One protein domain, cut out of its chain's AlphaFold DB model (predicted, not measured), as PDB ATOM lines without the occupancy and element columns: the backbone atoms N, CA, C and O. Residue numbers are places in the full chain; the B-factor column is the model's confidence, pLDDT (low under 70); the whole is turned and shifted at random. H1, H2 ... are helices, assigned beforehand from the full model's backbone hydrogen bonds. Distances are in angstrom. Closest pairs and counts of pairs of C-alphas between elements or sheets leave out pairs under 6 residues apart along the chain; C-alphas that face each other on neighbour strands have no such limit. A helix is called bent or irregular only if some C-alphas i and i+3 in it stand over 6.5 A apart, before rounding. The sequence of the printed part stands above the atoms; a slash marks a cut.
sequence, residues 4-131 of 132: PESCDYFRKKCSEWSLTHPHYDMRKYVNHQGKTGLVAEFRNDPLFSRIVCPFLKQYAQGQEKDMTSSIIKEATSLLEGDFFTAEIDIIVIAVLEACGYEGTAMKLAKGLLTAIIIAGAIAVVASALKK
ATOM      1  N   PRO A   4     -17.225  99.616  76.246       80.88
ATOM      2  CA  PRO A   4     -18.307  99.211  77.149       80.88
ATOM      3  C   PRO A   4     -19.509  98.548  76.467       80.88
ATOM      4  O   PRO A   4     -20.053  97.587  77.007       80.88
ATOM      5  N   GLU A   5     -19.917  99.018  75.285       84.56
ATOM      6  CA  GLU A   5     -21.052  98.441  74.550       84.56
ATOM      7  C   GLU A   5     -20.727  97.030  74.051       84.56
ATOM      8  O   GLU A   5     -21.570  96.134  74.115       84.56
ATOM      9  N   SER A   6     -19.485  96.813  73.611       84.81
ATOM     10  CA  SER A   6     -19.012  95.490  73.195       84.81
ATOM     11  C   SER A   6     -18.943  94.527  74.386       84.81
ATOM     12  O   SER A   6     -19.403  93.391  74.284       84.81
ATOM     13  N   CYS A   7     -18.448  94.980  75.540       82.50
ATOM     14  CA  CYS A   7     -18.438  94.180  76.768       82.50
ATOM     15  C   CYS A   7     -19.853  93.826  77.240       82.50
ATOM     16  O   CYS A   7     -20.101  92.685  77.628       82.50
ATOM     17  N   ASP A   8     -20.794  94.773  77.190       86.62
ATOM     18  CA  ASP A   8     -22.186  94.513  77.568       86.62
ATOM     19  C   ASP A   8     -22.870  93.520  76.618       86.62
ATOM     20  O   ASP A   8     -23.609  92.645  77.074       86.62
ATOM     21  N   TYR A   9     -22.579  93.602  75.317       90.81
ATOM     22  CA  TYR A   9     -23.042  92.624  74.335       90.81
ATOM     23  C   TYR A   9     -22.570  91.206  74.695       90.81
ATOM     24  O   TYR A   9     -23.395  90.302  74.837       90.81
ATOM     25  N   PHE A  10     -21.267  91.008  74.926       88.94
ATOM     26  CA  PHE A  10     -20.753  89.680  75.276       88.94
ATOM     27  C   PHE A  10     -21.196  89.219  76.667       88.94
ATOM     28  O   PHE A  10     -21.465  88.036  76.847       88.94
ATOM     29  N   ARG A  11     -21.377  90.126  77.632       86.12
ATOM     30  CA  ARG A  11     -21.991  89.803  78.931       86.12
ATOM     31  C   ARG A  11     -23.389  89.206  78.762       86.12
ATOM     32  O   ARG A  11     -23.691  88.175  79.362       86.12
ATOM     33  N   LYS A  12     -24.234  89.846  77.947       89.25
ATOM     34  CA  LYS A  12     -25.591  89.366  77.648       89.25
ATOM     35  C   LYS A  12     -25.551  88.018  76.942       89.25
ATOM     36  O   LYS A  12     -26.207  87.101  77.418       89.25
ATOM     37  N   LYS A  13     -24.705  87.855  75.920       89.19
ATOM     38  CA  LYS A  13     -24.527  86.571  75.223       89.19
ATOM     39  C   LYS A  13     -24.077  85.446  76.148       89.19
ATOM     40  O   LYS A  13     -24.705  84.397  76.166       89.19
ATOM     41  N   CYS A  14     -23.065  85.672  76.982       85.06
ATOM     42  CA  CYS A  14     -22.615  84.676  77.956       85.06
ATOM     43  C   CYS A  14     -23.734  84.280  78.932       85.06
ATOM     44  O   CYS A  14     -23.868  83.102  79.279       85.06
ATOM     45  N   SER A  15     -24.557  85.246  79.358       85.19
ATOM     46  CA  SER A  15     -25.733  84.975  80.188       85.19
ATOM     47  C   SER A  15     -26.797  84.189  79.422       85.19
ATOM     48  O   SER A  15     -27.316  83.222  79.961       85.19
ATOM     49  N   GLU A  16     -27.115  84.576  78.188       88.62
ATOM     50  CA  GLU A  16     -28.075  83.881  77.327       88.62
ATOM     51  C   GLU A  16     -27.645  82.432  77.115       88.62
ATOM     52  O   GLU A  16     -28.385  81.527  77.481       88.62
ATOM     53  N   TRP A  17     -26.413  82.194  76.660       88.12
ATOM     54  CA  TRP A  17     -25.867  80.854  76.434       88.12
ATOM     55  C   TRP A  17     -25.911  79.959  77.678       88.12
ATOM     56  O   TRP A  17     -26.138  78.757  77.553       88.12
ATOM     57  N   SER A  18     -25.745  80.541  78.870       81.31
ATOM     58  CA  SER A  18     -25.840  79.821  80.150       81.31
ATOM     59  C   SER A  18     -27.281  79.591  80.627       81.31
ATOM     60  O   SER A  18     -27.511  78.783  81.521       81.31
ATOM     61  N   LEU A  19     -28.256  80.325  80.081       79.94
ATOM     62  CA  LEU A  19     -29.676  80.228  80.435       79.94
ATOM     63  C   LEU A  19     -30.487  79.431  79.406       79.94
ATOM     64  O   LEU A  19     -31.573  78.958  79.735       79.94
ATOM     65  N   THR A  20     -29.973  79.253  78.183       73.00
ATOM     66  CA  THR A  20     -30.681  78.584  77.084       73.00
ATOM     67  C   THR A  20     -31.079  77.143  77.417       73.00
ATOM     68  O   THR A  20     -32.113  76.689  76.939       73.00
ATOM     69  N   HIS A  21     -30.320  76.423  78.256       62.25
ATOM     70  CA  HIS A  21     -30.789  75.158  78.840       62.25
ATOM     71  C   HIS A  21     -30.420  75.054  80.325       62.25
ATOM     72  O   HIS A  21     -29.287  75.368  80.683       62.25
ATOM     73  N   PRO A  22     -31.297  74.485  81.176       56.09
ATOM     74  CA  PRO A  22     -31.078  74.359  82.625       56.09
ATOM     75  C   PRO A  22     -29.843  73.527  83.040       56.09
ATOM     76  O   PRO A  22     -29.518  73.462  84.224       56.09
ATOM     77  N   HIS A  23     -29.128  72.917  82.084       56.25
ATOM     78  CA  HIS A  23     -27.886  72.161  82.300       56.25
ATOM     79  C   HIS A  23     -26.750  72.501  81.313       56.25
ATOM     80  O   HIS A  23     -25.710  71.827  81.328       56.25
ATOM     81  N   TYR A  24     -26.941  73.510  80.450       63.25
ATOM     82  CA  TYR A  24     -25.873  74.061  79.616       63.25
ATOM     83  C   TYR A  24     -25.255  75.254  80.324       63.25
ATOM     84  O   TYR A  24     -25.859  76.315  80.424       63.25
ATOM     85  N   ASP A  25     -24.023  75.082  80.783       77.12
ATOM     86  CA  ASP A  25     -23.156  76.233  80.968       77.12
ATOM     87  C   ASP A  25     -22.708  76.761  79.592       77.12
ATOM     88  O   ASP A  25     -22.840  76.101  78.553       77.12
ATOM     89  N   MET A  26     -22.146  77.966  79.594       82.19
ATOM     90  CA  MET A  26     -21.546  78.577  78.413       82.19
ATOM     91  C   MET A  26     -20.581  77.636  77.667       82.19
ATOM     92  O   MET A  26     -20.568  77.669  76.437       82.19
ATOM     93  N   ARG A  27     -19.799  76.784  78.359       84.38
ATOM     94  CA  ARG A  27     -18.845  75.884  77.678       84.38
ATOM     95  C   ARG A  27     -19.578  74.889  76.812       84.38
ATOM     96  O   ARG A  27     -19.248  74.724  75.643       84.38
ATOM     97  N   LYS A  28     -20.594  74.239  77.377       85.88
ATOM     98  CA  LYS A  28     -21.408  73.269  76.647       85.88
ATOM     99  C   LYS A  28     -22.081  73.919  75.446       85.88
ATOM    100  O   LYS A  28     -22.062  73.319  74.377       85.88
ATOM    101  N   TYR A  29     -22.593  75.145  75.590       88.50
ATOM    102  CA  TYR A  29     -23.184  75.879  74.466       88.50
ATOM    103  C   TYR A  29     -22.179  76.102  73.340       88.50
ATOM    104  O   TYR A  29     -22.431  75.714  72.200       88.50
ATOM    105  N   VAL A  30     -21.022  76.674  73.670       89.12
ATOM    106  CA  VAL A  30     -19.969  76.980  72.697       89.12
ATOM    107  C   VAL A  30     -19.461  75.710  72.019       89.12
ATOM    108  O   VAL A  30     -19.332  75.683  70.797       89.12
ATOM    109  N   ASN A  31     -19.238  74.640  72.782       89.06
ATOM    110  CA  ASN A  31     -18.770  73.362  72.247       89.06
ATOM    111  C   ASN A  31     -19.821  72.680  71.359       89.06
ATOM    112  O   ASN A  31     -19.464  72.047  70.370       89.06
ATOM    113  N   HIS A  32     -21.108  72.828  71.677       90.19
ATOM    114  CA  HIS A  32     -22.198  72.288  70.867       90.19
ATOM    115  C   HIS A  32     -22.387  73.040  69.551       90.19
ATOM    116  O   HIS A  32     -22.505  72.413  68.501       90.19
ATOM    117  N   GLN A  33     -22.402  74.375  69.597       91.94
ATOM    118  CA  GLN A  33     -22.514  75.197  68.390       91.94
ATOM    119  C   GLN A  33     -21.262  75.088  67.513       91.94
ATOM    120  O   GLN A  33     -21.335  75.130  66.280       91.94
ATOM    121  N   GLY A  34     -20.097  74.974  68.152       91.00
ATOM    122  CA  GLY A  34     -18.802  75.068  67.501       91.00
ATOM    123  C   GLY A  34     -18.607  76.408  66.784       91.00
ATOM    124  O   GLY A  34     -19.419  77.334  66.867       91.00
ATOM    125  N   LYS A  35     -17.514  76.512  66.023       91.44
ATOM    126  CA  LYS A  35     -17.197  77.730  65.264       91.44
ATOM    127  C   LYS A  35     -18.316  78.090  64.280       91.44
ATOM    128  O   LYS A  35     -18.776  79.223  64.259       91.44
ATOM    129  N   THR A  36     -18.753  77.132  63.463       92.38
ATOM    130  CA  THR A  36     -19.705  77.382  62.369       92.38
ATOM    131  C   THR A  36     -21.072  77.836  62.878       92.38
ATOM    132  O   THR A  36     -21.635  78.778  62.320       92.38
ATOM    133  N   GLY A  37     -21.587  77.216  63.948       93.44
ATOM    134  CA  GLY A  37     -22.848  77.626  64.566       93.44
ATOM    135  C   GLY A  37     -22.766  79.044  65.127       93.44
ATOM    136  O   GLY A  37     -23.628  79.871  64.839       93.44
ATOM    137  N   LEU A  38     -21.671  79.370  65.821       93.75
ATOM    138  CA  LEU A  38     -21.449  80.715  66.357       93.75
ATOM    139  C   LEU A  38     -21.270  81.775  65.261       93.75
ATOM    140  O   LEU A  38     -21.816  82.867  65.385       93.75
ATOM    141  N   VAL A  39     -20.573  81.469  64.160       94.19
ATOM    142  CA  VAL A  39     -20.474  82.383  63.003       94.19
ATOM    143  C   VAL A  39     -21.862  82.698  62.450       94.19
ATOM    144  O   VAL A  39     -22.163  83.860  62.173       94.19
ATOM    145  N   ALA A  40     -22.711  81.680  62.290       94.94
ATOM    146  CA  ALA A  40     -24.077  81.871  61.824       94.94
ATOM    147  C   ALA A  40     -24.902  82.696  62.824       94.94
ATOM    148  O   ALA A  40     -25.597  83.620  62.409       94.94
ATOM    149  N   GLU A  41     -24.792  82.415  64.125       94.56
ATOM    150  CA  GLU A  41     -25.454  83.194  65.176       94.56
ATOM    151  C   GLU A  41     -25.062  84.677  65.094       94.56
ATOM    152  O   GLU A  41     -25.932  85.538  65.001       94.56
ATOM    153  N   PHE A  42     -23.764  84.981  65.036       95.06
ATOM    154  CA  PHE A  42     -23.271  86.357  64.975       95.06
ATOM    155  C   PHE A  42     -23.663  87.085  63.690       95.06
ATOM    156  O   PHE A  42     -24.027  88.258  63.739       95.06
ATOM    157  N   ARG A  43     -23.638  86.409  62.536       93.19
ATOM    158  CA  ARG A  43     -24.085  87.006  61.265       93.19
ATOM    159  C   ARG A  43     -25.576  87.334  61.264       93.19
ATOM    160  O   ARG A  43     -25.977  88.300  60.624       93.19
ATOM    161  N   ASN A  44     -26.373  86.542  61.976       94.19
ATOM    162  CA  ASN A  44     -27.813  86.741  62.093       94.19
ATOM    163  C   ASN A  44     -28.203  87.701  63.227       94.19
ATOM    164  O   ASN A  44     -29.380  88.035  63.341       94.19
ATOM    165  N   ASP A  45     -27.252  88.161  64.045       93.88
ATOM    166  CA  ASP A  45     -27.492  89.084  65.152       93.88
ATOM    167  C   ASP A  45     -27.311  90.557  64.703       93.88
ATOM    168  O   ASP A  45     -26.191  91.018  64.430       93.88
ATOM    169  N   PRO A  46     -28.392  91.361  64.636       90.81
ATOM    170  CA  PRO A  46     -28.297  92.759  64.222       90.81
ATOM    171  C   PRO A  46     -27.516  93.634  65.210       90.81
ATOM    172  O   PRO A  46     -26.961  94.657  64.809       90.81
ATOM    173  N   LEU A  47     -27.471  93.271  66.496       90.31
ATOM    174  CA  LEU A  47     -26.702  94.005  67.501       90.31
ATOM    175  C   LEU A  47     -25.212  93.719  67.356       90.31
ATOM    176  O   LEU A  47     -24.413  94.639  67.496       90.31
ATOM    177  N   PHE A  48     -24.840  92.490  67.001       91.19
ATOM    178  CA  PHE A  48     -23.448  92.125  66.742       91.19
ATOM    179  C   PHE A  48     -22.823  92.976  65.634       91.19
ATOM    180  O   PHE A  48     -21.794  93.626  65.835       91.19
ATOM    181  N   SER A  49     -23.479  93.011  64.471       88.12
ATOM    182  CA  SER A  49     -23.002  93.764  63.304       88.12
ATOM    183  C   SER A  49     -22.959  95.271  63.548       88.12
ATOM    184  O   SER A  49     -22.128  95.966  62.962       88.12
ATOM    185  N   ARG A  50     -23.827  95.781  64.431       89.31
ATOM    186  CA  ARG A  50     -23.824  97.183  64.841       89.31
ATOM    187  C   ARG A  50     -22.723  97.469  65.842       89.31
ATOM    188  O   ARG A  50     -22.006  98.418  65.618       89.31
ATOM    189  N   ILE A  51     -22.567  96.672  66.896       88.31
ATOM    190  CA  ILE A  51     -21.709  96.999  68.042       88.31
ATOM    191  C   ILE A  51     -20.273  96.517  67.833       88.31
ATOM    192  O   ILE A  51     -19.326  97.299  67.927       88.31
ATOM    193  N   VAL A  52     -20.108  95.228  67.542       88.19
ATOM    194  CA  VAL A  52     -18.814  94.548  67.639       88.19
ATOM    195  C   VAL A  52     -17.968  94.796  66.394       88.19
ATOM    196  O   VAL A  52     -16.818  95.220  66.506       88.19
ATOM    197  N   CYS A  53     -18.522  94.600  65.194       88.56
ATOM    198  CA  CYS A  53     -17.730  94.735  63.967       88.56
ATOM    199  C   CYS A  53     -17.184  96.161  63.729       88.56
ATOM    200  O   CYS A  53     -16.009  96.290  63.373       88.56
ATOM    201  N   PRO A  54     -17.946  97.253  63.952       86.75
ATOM    202  CA  PRO A  54     -17.419  98.608  63.787       86.75
ATOM    203  C   PRO A  54     -16.342  98.955  64.811       86.75
ATOM    204  O   PRO A  54     -15.373  99.626  64.463       86.75
ATOM    205  N   PHE A  55     -16.476  98.466  66.046       83.06
ATOM    206  CA  PHE A  55     -15.458  98.641  67.075       83.06
ATOM    207  C   PHE A  55     -14.144  97.942  66.690       83.06
ATOM    208  O   PHE A  55     -13.082  98.567  66.697       83.06
ATOM    209  N   LEU A  56     -14.210  96.688  66.224       81.44
ATOM    210  CA  LEU A  56     -13.030  95.984  65.708       81.44
ATOM    211  C   LEU A  56     -12.386  96.709  64.527       81.44
ATOM    212  O   LEU A  56     -11.161  96.712  64.394       81.44
ATOM    213  N   LYS A  57     -13.192  97.348  63.674       82.44
ATOM    214  CA  LYS A  57     -12.694  98.101  62.520       82.44
ATOM    215  C   LYS A  57     -11.917  99.335  62.957       82.44
ATOM    216  O   LYS A  57     -10.814  99.548  62.460       82.44
ATOM    217  N   GLN A  58     -12.454 100.093  63.909       79.44
ATOM    218  CA  GLN A  58     -11.787 101.262  64.493       79.44
ATOM    219  C   GLN A  58     -10.470 100.869  65.173       79.44
ATOM    220  O   GLN A  58      -9.433 101.504  64.959       79.44
ATOM    221  N   TYR A  59     -10.476  99.755  65.907       74.88
ATOM    222  CA  TYR A  59      -9.272  99.236  66.543       74.88
ATOM    223  C   TYR A  59      -8.209  98.779  65.535       74.88
ATOM    224  O   TYR A  59      -7.041  99.153  65.654       74.88
ATOM    225  N   ALA A  60      -8.596  98.020  64.506       71.69
ATOM    226  CA  ALA A  60      -7.681  97.564  63.457       71.69
ATOM    227  C   ALA A  60      -7.046  98.732  62.680       71.69
ATOM    228  O   ALA A  60      -5.913  98.624  62.216       71.69
ATOM    229  N   GLN A  61      -7.747  99.865  62.584       75.81
ATOM    230  CA  GLN A  61      -7.244 101.111  61.998       75.81
ATOM    231  C   GLN A  61      -6.318 101.902  62.941       75.81
ATOM    232  O   GLN A  61      -5.820 102.962  62.568       75.81
ATOM    233  N   GLY A  62      -6.049 101.392  64.147       67.69
ATOM    234  CA  GLY A  62      -5.119 101.986  65.102       67.69
ATOM    235  C   GLY A  62      -5.665 103.206  65.842       67.69
ATOM    236  O   GLY A  62      -4.879 103.907  66.471       67.69
ATOM    237  N   GLN A  63      -6.978 103.450  65.785       63.38
ATOM    238  CA  GLN A  63      -7.605 104.624  66.401       63.38
ATOM    239  C   GLN A  63      -7.753 104.506  67.930       63.38
ATOM    240  O   GLN A  63      -7.993 105.514  68.581       63.38
ATOM    241  N   GLU A  64      -7.553 103.314  68.512       60.34
ATOM    242  CA  GLU A  64      -7.746 103.049  69.952       60.34
ATOM    243  C   GLU A  64      -6.578 102.275  70.608       60.34
ATOM    244  O   GLU A  64      -6.773 101.362  71.412       60.34
ATOM    245  N   LYS A  65      -5.321 102.586  70.266       57.19
ATOM    246  CA  LYS A  65      -4.163 101.830  70.796       57.19
ATOM    247  C   LYS A  65      -3.938 101.981  72.310       57.19
ATOM    248  O   LYS A  65      -3.538 101.008  72.946       57.19
ATOM    249  N   ASP A  66      -4.227 103.145  72.890       55.88
ATOM    250  CA  ASP A  66      -3.838 103.446  74.278       55.88
ATOM    251  C   ASP A  66      -4.785 102.861  75.336       55.88
ATOM    252  O   ASP A  66      -4.329 102.374  76.369       55.88
ATOM    253  N   MET A  67      -6.096 102.820  75.073       54.94
ATOM    254  CA  MET A  67      -7.079 102.269  76.022       54.94
ATOM    255  C   MET A  67      -6.948 100.743  76.164       54.94
ATOM    256  O   MET A  67      -7.218 100.164  77.215       54.94
ATOM    257  N   THR A  68      -6.476 100.087  75.107       56.91
ATOM    258  CA  THR A  68      -6.575  98.635  74.941       56.91
ATOM    259  C   THR A  68      -5.430  97.864  75.595       56.91
ATOM    260  O   THR A  68      -5.600  96.712  75.989       56.91
ATOM    261  N   SER A  69      -4.267  98.494  75.772       59.75
ATOM    262  CA  SER A  69      -3.082  97.845  76.354       59.75
ATOM    263  C   SER A  69      -3.300  97.424  77.814       59.75
ATOM    264  O   SER A  69      -2.947  96.308  78.198       59.75
ATOM    265  N   SER A  70      -3.944  98.274  78.621       60.62
ATOM    266  CA  SER A  70      -4.266  97.961  80.022       60.62
ATOM    267  C   SER A  70      -5.324  96.861  80.133       60.62
ATOM    268  O   SER A  70      -5.172  95.931  80.918       60.62
ATOM    269  N   ILE A  71      -6.338  96.911  79.269       62.53
ATOM    270  CA  ILE A  71      -7.432  95.934  79.210       62.53
ATOM    271  C   ILE A  71      -6.922  94.542  78.812       62.53
ATOM    272  O   ILE A  71      -7.281  93.539  79.427       62.53
ATOM    273  N   ILE A  72      -6.050  94.468  77.800       62.09
ATOM    274  CA  ILE A  72      -5.442  93.204  77.367       62.09
ATOM    275  C   ILE A  72      -4.588  92.613  78.490       62.09
ATOM    276  O   ILE A  72      -4.631  91.402  78.703       62.09
ATOM    277  N   LYS A  73      -3.839  93.438  79.234       61.75
ATOM    278  CA  LYS A  73      -3.041  92.964  80.373       61.75
ATOM    279  C   LYS A  73      -3.913  92.364  81.474       61.75
ATOM    280  O   LYS A  73      -3.639  91.246  81.893       61.75
ATOM    281  N   GLU A  74      -4.977  93.056  81.880       62.72
ATOM    282  CA  GLU A  74      -5.911  92.552  82.898       62.72
ATOM    283  C   GLU A  74      -6.571  91.239  82.463       62.72
ATOM    284  O   GLU A  74      -6.602  90.272  83.224       62.72
ATOM    285  N   ALA A  75      -7.023  91.159  81.209       61.72
ATOM    286  CA  ALA A  75      -7.597  89.939  80.656       61.72
ATOM    287  C   ALA A  75      -6.591  88.782  80.570       61.72
ATOM    288  O   ALA A  75      -6.956  87.634  80.807       61.72
ATOM    289  N   THR A  76      -5.323  89.067  80.260       59.84
ATOM    290  CA  THR A  76      -4.271  88.044  80.175       59.84
ATOM    291  C   THR A  76      -3.950  87.465  81.553       59.84
ATOM    292  O   THR A  76      -3.839  86.250  81.678       59.84
ATOM    293  N   SER A  77      -3.900  88.292  82.603       62.62
ATOM    294  CA  SER A  77      -3.736  87.812  83.985       62.62
ATOM    295  C   SER A  77      -4.913  86.956  84.464       62.62
ATOM    296  O   SER A  77      -4.737  86.051  85.271       62.62
ATOM    297  N   LEU A  78      -6.118  87.198  83.943       57.97
ATOM    298  CA  LEU A  78      -7.301  86.383  84.235       57.97
ATOM    299  C   LEU A  78      -7.310  85.039  83.482       57.97
ATOM    300  O   LEU A  78      -7.968  84.100  83.925       57.97
ATOM    301  N   LEU A  79      -6.575  84.925  82.370       56.88
ATOM    302  CA  LEU A  79      -6.438  83.685  81.597       56.88
ATOM    303  C   LEU A  79      -5.439  82.689  82.190       56.88
ATOM    304  O   LEU A  79      -5.526  81.507  81.864       56.88
ATOM    305  N   GLU A  80      -4.516  83.128  83.051       56.12
ATOM    306  CA  GLU A  80      -3.534  82.235  83.688       56.12
ATOM    307  C   GLU A  80      -4.189  81.188  84.608       56.12
ATOM    308  O   GLU A  80      -3.601  80.142  84.870       56.12
ATOM    309  N   GLY A  81      -5.429  81.418  85.051       54.31
ATOM    310  CA  GLY A  81      -6.196  80.469  85.854       54.31
ATOM    311  C   GLY A  81      -7.253  79.720  85.050       54.31
ATOM    312  O   GLY A  81      -8.415  80.026  85.239       54.31
ATOM    313  N   ASP A  82      -6.868  78.785  84.169       55.12
ATOM    314  CA  ASP A  82      -7.661  77.674  83.565       55.12
ATOM    315  C   ASP A  82      -9.145  77.930  83.188       55.12
ATOM    316  O   ASP A  82      -9.956  77.005  83.086       55.12
ATOM    317  N   PHE A  83      -9.573  79.186  83.034       55.91
ATOM    318  CA  PHE A  83     -10.997  79.443  83.195       55.91
ATOM    319  C   PHE A  83     -11.766  79.098  81.924       55.91
ATOM    320  O   PHE A  83     -12.785  78.462  82.069       55.91
ATOM    321  N   PHE A  84     -11.346  79.417  80.695       58.25
ATOM    322  CA  PHE A  84     -12.189  79.178  79.496       58.25
ATOM    323  C   PHE A  84     -11.396  79.276  78.167       58.25
ATOM    324  O   PHE A  84     -11.893  79.773  77.161       58.25
ATOM    325  N   THR A  85     -10.121  78.886  78.131       68.62
ATOM    326  CA  THR A  85      -9.219  79.222  77.007       68.62
ATOM    327  C   THR A  85      -9.644  78.651  75.650       68.62
ATOM    328  O   THR A  85      -9.536  79.360  74.650       68.62
ATOM    329  N   ALA A  86     -10.153  77.417  75.593       78.12
ATOM    330  CA  ALA A  86     -10.545  76.784  74.331       78.12
ATOM    331  C   ALA A  86     -11.841  77.381  73.757       78.12
ATOM    332  O   ALA A  86     -11.903  77.735  72.582       78.12
ATOM    333  N   GLU A  87     -12.867  77.551  74.589       84.12
ATOM    334  CA  GLU A  87     -14.156  78.097  74.168       84.12
ATOM    335  C   GLU A  87     -14.059  79.575  73.795       84.12
ATOM    336  O   GLU A  87     -14.677  80.011  72.823       84.12
ATOM    337  N   ILE A  88     -13.239  80.345  74.515       82.94
ATOM    338  CA  ILE A  88     -12.958  81.737  74.154       82.94
ATOM    339  C   ILE A  88     -12.276  81.800  72.790       82.94
ATOM    340  O   ILE A  88     -12.648  82.646  71.984       82.94
ATOM    341  N   ASP A  89     -11.345  80.894  72.482       83.31
ATOM    342  CA  ASP A  89     -10.713  80.861  71.161       83.31
ATOM    343  C   ASP A  89     -11.731  80.580  70.047       83.31
ATOM    344  O   ASP A  89     -11.746  81.278  69.031       83.31
ATOM    345  N   ILE A  90     -12.651  79.633  70.269       87.12
ATOM    346  CA  ILE A  90     -13.743  79.334  69.329       87.12
ATOM    347  C   ILE A  90     -14.621  80.575  69.107       87.12
ATOM    348  O   ILE A  90     -14.904  80.920  67.957       87.12
ATOM    349  N   ILE A  91     -15.025  81.267  70.180       89.19
ATOM    350  CA  ILE A  91     -15.831  82.492  70.083       89.19
ATOM    351  C   ILE A  91     -15.062  83.573  69.324       89.19
ATOM    352  O   ILE A  91     -15.611  84.181  68.412       89.19
ATOM    353  N   VAL A  92     -13.793  83.812  69.663       87.38
ATOM    354  CA  VAL A  92     -12.980  84.858  69.031       87.38
ATOM    355  C   VAL A  92     -12.828  84.602  67.534       87.38
ATOM    356  O   VAL A  92     -13.030  85.517  66.737       87.38
ATOM    357  N   ILE A  93     -12.521  83.366  67.137       86.50
ATOM    358  CA  ILE A  93     -12.415  83.000  65.721       86.50
ATOM    359  C   ILE A  93     -13.765  83.203  65.021       86.50
ATOM    360  O   ILE A  93     -13.806  83.796  63.944       86.50
ATOM    361  N   ALA A  94     -14.869  82.778  65.641       90.88
ATOM    362  CA  ALA A  94     -16.203  82.951  65.076       90.88
ATOM    363  C   ALA A  94     -16.591  84.432  64.907       90.88
ATOM    364  O   ALA A  94     -17.153  84.807  63.882       90.88
ATOM    365  N   VAL A  95     -16.251  85.290  65.871       90.56
ATOM    366  CA  VAL A  95     -16.481  86.741  65.807       90.56
ATOM    367  C   VAL A  95     -15.687  87.375  64.667       90.56
ATOM    368  O   VAL A  95     -16.230  88.168  63.897       90.56
ATOM    369  N   LEU A  96     -14.407  87.016  64.529       88.44
ATOM    370  CA  LEU A  96     -13.543  87.537  63.469       88.44
ATOM    371  C   LEU A  96     -14.063  87.135  62.087       88.44
ATOM    372  O   LEU A  96     -14.198  87.992  61.215       88.44
ATOM    373  N   GLU A  97     -14.441  85.869  61.917       90.00
ATOM    374  CA  GLU A  97     -15.010  85.347  60.671       90.00
ATOM    375  C   GLU A  97     -16.402  85.939  60.366       90.00
ATOM    376  O   GLU A  97     -16.736  86.211  59.207       90.00
ATOM    377  N   ALA A  98     -17.219  86.196  61.391       91.25
ATOM    378  CA  ALA A  98     -18.513  86.858  61.236       91.25
ATOM    379  C   ALA A  98     -18.369  88.329  60.812       91.25
ATOM    380  O   ALA A  98     -19.167  88.805  60.008       91.25
ATOM    381  N   CYS A  99     -17.332  89.023  61.290       88.88
ATOM    382  CA  CYS A  99     -17.013  90.394  60.887       88.88
ATOM    383  C   CYS A  99     -16.169  90.497  59.598       88.88
ATOM    384  O   CYS A  99     -15.870  91.609  59.165       88.88
ATOM    385  N   GLY A 100     -15.788  89.372  58.980       87.06
ATOM    386  CA  GLY A 100     -15.032  89.345  57.721       87.06
ATOM    387  C   GLY A 100     -13.531  89.622  57.862       87.06
ATOM    388  O   GLY A 100     -12.900  90.080  56.911       87.06
ATOM    389  N   TYR A 101     -12.947  89.380  59.037       81.62
ATOM    390  CA  TYR A 101     -11.501  89.469  59.236       81.62
ATOM    391  C   TYR A 101     -10.804  88.181  58.805       81.62
ATOM    392  O   TYR A 101     -11.070  87.111  59.348       81.62
ATOM    393  N   GLU A 102      -9.831  88.313  57.905       67.94
ATOM    394  CA  GLU A 102      -8.944  87.231  57.475       67.94
ATOM    395  C   GLU A 102      -7.466  87.610  57.704       67.94
ATOM    396  O   GLU A 102      -7.089  88.787  57.732       67.94
ATOM    397  N   GLY A 103      -6.597  86.612  57.888       63.06
ATOM    398  CA  GLY A 103      -5.140  86.801  57.885       63.06
ATOM    399  C   GLY A 103      -4.574  87.642  59.044       63.06
ATOM    400  O   GLY A 103      -4.826  87.381  60.217       63.06
ATOM    401  N   THR A 104      -3.724  88.628  58.744       52.72
ATOM    402  CA  THR A 104      -2.899  89.353  59.737       52.72
ATOM    403  C   THR A 104      -3.714  90.239  60.687       52.72
ATOM    404  O   THR A 104      -3.334  90.401  61.849       52.72
ATOM    405  N   ALA A 105      -4.863  90.756  60.235       56.81
ATOM    406  CA  ALA A 105      -5.795  91.522  61.067       56.81
ATOM    407  C   ALA A 105      -6.389  90.669  62.205       56.81
ATOM    408  O   ALA A 105      -6.683  91.182  63.286       56.81
ATOM    409  N   MET A 106      -6.455  89.350  61.996       62.84
ATOM    410  CA  MET A 106      -6.920  88.370  62.972       62.84
ATOM    411  C   MET A 106      -6.039  88.365  64.231       62.84
ATOM    412  O   MET A 106      -6.563  88.264  65.334       62.84
ATOM    413  N   LYS A 107      -4.712  88.542  64.111       64.94
ATOM    414  CA  LYS A 107      -3.786  88.492  65.263       64.94
ATOM    415  C   LYS A 107      -3.935  89.680  66.215       64.94
ATOM    416  O   LYS A 107      -3.911  89.484  67.426       64.94
ATOM    417  N   LEU A 108      -4.094  90.894  65.685       60.72
ATOM    418  CA  LEU A 108      -4.261  92.102  66.507       60.72
ATOM    419  C   LEU A 108      -5.651  92.160  67.142       60.72
ATOM    420  O   LEU A 108      -5.776  92.480  68.322       60.72
ATOM    421  N   ALA A 109      -6.687  91.809  66.379       69.12
ATOM    422  CA  ALA A 109      -8.060  91.810  66.864       69.12
ATOM    423  C   ALA A 109      -8.333  90.681  67.877       69.12
ATOM    424  O   ALA A 109      -9.168  90.854  68.762       69.12
ATOM    425  N   LYS A 110      -7.583  89.567  67.811       73.62
ATOM    426  CA  LYS A 110      -7.697  88.443  68.752       73.62
ATOM    427  C   LYS A 110      -7.486  88.873  70.204       73.62
ATOM    428  O   LYS A 110      -8.334  88.583  71.034       73.62
ATOM    429  N   GLY A 111      -6.412  89.608  70.508       70.62
ATOM    430  CA  GLY A 111      -6.111  90.025  71.888       70.62
ATOM    431  C   GLY A 111      -7.200  90.909  72.504       70.62
ATOM    432  O   GLY A 111      -7.619  90.687  73.639       70.62
ATOM    433  N   LEU A 112      -7.709  91.871  71.731       74.00
ATOM    434  CA  LEU A 112      -8.789  92.755  72.166       74.00
ATOM    435  C   LEU A 112     -10.115  92.008  72.347       74.00
ATOM    436  O   LEU A 112     -10.801  92.212  73.346       74.00
ATOM    437  N   LEU A 113     -10.476  91.135  71.402       77.56
ATOM    438  CA  LEU A 113     -11.707  90.351  71.497       77.56
ATOM    439  C   LEU A 113     -11.705  89.423  72.695       77.56
ATOM    440  O   LEU A 113     -12.681  89.390  73.439       77.56
ATOM    441  N   THR A 114     -10.597  88.718  72.908       78.56
ATOM    442  CA  THR A 114     -10.408  87.886  74.090       78.56
ATOM    443  C   THR A 114     -10.671  88.694  75.361       78.56
ATOM    444  O   THR A 114     -11.439  88.251  76.213       78.56
ATOM    445  N   ALA A 115     -10.127  89.911  75.463       75.38
ATOM    446  CA  ALA A 115     -10.329  90.758  76.633       75.38
ATOM    447  C   ALA A 115     -11.789  91.188  76.837       75.38
ATOM    448  O   ALA A 115     -12.303  91.104  77.951       75.38
ATOM    449  N   ILE A 116     -12.482  91.575  75.763       79.81
ATOM    450  CA  ILE A 116     -13.901  91.949  75.813       79.81
ATOM    451  C   ILE A 116     -14.770  90.776  76.272       79.81
ATOM    452  O   ILE A 116     -15.651  90.951  77.117       79.81
ATOM    453  N   ILE A 117     -14.538  89.583  75.722       80.56
ATOM    454  CA  ILE A 117     -15.349  88.406  76.041       80.56
ATOM    455  C   ILE A 117     -15.130  88.000  77.504       80.56
ATOM    456  O   ILE A 117     -16.097  87.716  78.210       80.56
ATOM    457  N   ILE A 118     -13.885  88.039  77.991       77.50
ATOM    458  CA  ILE A 118     -13.555  87.746  79.394       77.50
ATOM    459  C   ILE A 118     -14.193  88.771  80.333       77.50
ATOM    460  O   ILE A 118     -14.841  88.382  81.306       77.50
ATOM    461  N   ALA A 119     -14.067  90.067  80.034       74.19
ATOM    462  CA  ALA A 119     -14.689  91.125  80.826       74.19
ATOM    463  C   ALA A 119     -16.217  90.951  80.895       74.19
ATOM    464  O   ALA A 119     -16.817  91.081  81.967       74.19
ATOM    465  N   GLY A 120     -16.842  90.579  79.772       72.19
ATOM    466  CA  GLY A 120     -18.262  90.245  79.710       72.19
ATOM    467  C   GLY A 120     -18.628  89.020  80.555       72.19
ATOM    468  O   GLY A 120     -19.592  89.067  81.320       72.19
ATOM    469  N   ALA A 121     -17.851  87.938  80.472       72.31
ATOM    470  CA  ALA A 121     -18.106  86.691  81.194       72.31
ATOM    471  C   ALA A 121     -17.932  86.829  82.720       72.31
ATOM    472  O   ALA A 121     -18.773  86.353  83.486       72.31
ATOM    473  N   ILE A 122     -16.894  87.532  83.187       70.12
ATOM    474  CA  ILE A 122     -16.636  87.741  84.624       70.12
ATOM    475  C   ILE A 122     -17.760  88.544  85.278       70.12
ATOM    476  O   ILE A 122     -18.172  88.237  86.399       70.12
ATOM    477  N   ALA A 123     -18.312  89.535  84.572       61.44
ATOM    478  CA  ALA A 123     -19.438  90.313  85.072       61.44
ATOM    479  C   ALA A 123     -20.667  89.435  85.375       61.44
ATOM    480  O   ALA A 123     -21.413  89.737  86.310       61.44
ATOM    481  N   VAL A 124     -20.866  88.330  84.646       59.16
ATOM    482  CA  VAL A 124     -21.938  87.355  84.915       59.16
ATOM    483  C   VAL A 124     -21.648  86.561  86.194       59.16
ATOM    484  O   VAL A 124     -22.516  86.471  87.063       59.16
ATOM    485  N   VAL A 125     -20.418  86.062  86.367       58.31
ATOM    486  CA  VAL A 125     -20.008  85.285  87.556       58.31
ATOM    487  C   VAL A 125     -20.066  86.132  88.833       58.31
ATOM    488  O   VAL A 125     -20.625  85.703  89.843       58.31
ATOM    489  N   ALA A 126     -19.573  87.371  88.785       58.16
ATOM    490  CA  ALA A 126     -19.627  88.297  89.918       58.16
ATOM    491  C   ALA A 126     -21.072  88.682  90.294       58.16
ATOM    492  O   ALA A 126     -21.396  88.831  91.475       58.16
ATOM    493  N   SER A 127     -21.957  88.807  89.300       53.25
ATOM    494  CA  SER A 127     -23.380  89.094  89.523       53.25
ATOM    495  C   SER A 127     -24.136  87.899  90.113       53.25
ATOM    496  O   SER A 127     -25.065  88.092  90.897       53.25
ATOM    497  N   ALA A 128     -23.729  86.669  89.779       51.84
ATOM    498  CA  ALA A 128     -24.277  85.450  90.369       51.84
ATOM    499  C   ALA A 128     -23.838  85.260  91.833       51.84
ATOM    500  O   ALA A 128     -24.635  84.816  92.658       51.84
ATOM    501  N   LEU A 129     -22.607  85.652  92.180       50.66
ATOM    502  CA  LEU A 129     -22.081  85.570  93.550       50.66
ATOM    503  C   LEU A 129     -22.663  86.630  94.499       50.66
ATOM    504  O   LEU A 129     -22.842  86.346  95.677       50.66
ATOM    505  N   LYS A 130     -23.020  87.825  94.003       43.38
ATOM    506  CA  LYS A 130     -23.659  88.887  94.812       43.38
ATOM    507  C   LYS A 130     -25.115  88.608  95.212       43.38
ATOM    508  O   LYS A 130     -25.677  89.374  95.987       43.38
ATOM    509  N   LYS A 131     -25.740  87.558  94.673       38.88
ATOM    510  CA  LYS A 131     -27.123  87.160  94.992       38.88
ATOM    511  C   LYS A 131     -27.228  86.101  96.103       38.88
ATOM    512  O   LYS A 131     -28.305  85.531  96.266       38.88
TER     513      LYS A 131
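Overview. This is residues 4 to 131 of the 132 residues of an uncharacterized protein of Candidatus Nitrosotalea devanaterra (UniProt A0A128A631). A long helix, H6, runs through the middle of a six-helix body, crossed by H1 and H4 on roughly opposite sides and by H3 and H5 nearer its beginning. H2 packs side by side with H5, away from H6, and residues 126 to 131 stick out. The 128 printed residues hold H1 to H6 in that order and no named strand: all helix, with mostly crossed packing. The whole is compact, with a radius of gyration of the C-alphas of 14.0 A and spans of 41 by 30 by 23 A.

Along the chain. H6, residues 104 to 129, is 39.1 A long and ends at C-alpha 129 (-22.081, 85.570, 93.550), with a kink of 32 degrees near residue 111. H1, residues 4 to 19, begins at C-alpha 4 (-18.307, 99.211, 77.149) and is 22.4 A long. H5 is residues 85 to 98. H2, residues 26 to 44, is irregular, C-alphas 32 and 35 being 9.3 A apart, with a kink of 97 degrees near residue 35. H3, residues 46 to 60, and H4, residues 65 to 79, are only just irregular: C-alphas 50 and 53 are 6.6 A apart, and C-alphas 67 and 70 are 6.52 A apart.

Arrangement. H6 is the hub. Its residues 116 to 124 touch H1 at a steep tilt of 61 degrees, closest at the C-alphas of Arg 11 and Gly 120, 3.8 A. H4 touches it at 58 degrees, steep, closest at C-alphas 75 and 115, 4.9 A. H5 touches it closest at C-alphas 92 and 113, 6.2 A, and H3 at C-alphas 56 and 109, 6.6 A. H2 and H5 touch at a shallow tilt of 8 degrees, the same way, closest at C-alphas 39 and 94, 4.8 A. H2 and H6 are apart. In H1 and H5 every O i to N i+4 pair is within hydrogen-bond range; H2 has 13 of 15, H3 and H4 8 of 11 each, H6 18 of 22.

Size, cuts and confidence. The C-alphas farthest apart, of Gly 103 and Lys 131, are 43.1 A apart. The printed part has no cut and no long link. Mean pLDDT of the printed part is 75.8; residues 21 to 24, 62 to 85, 102 to 109 and 123 to 131 are under 70.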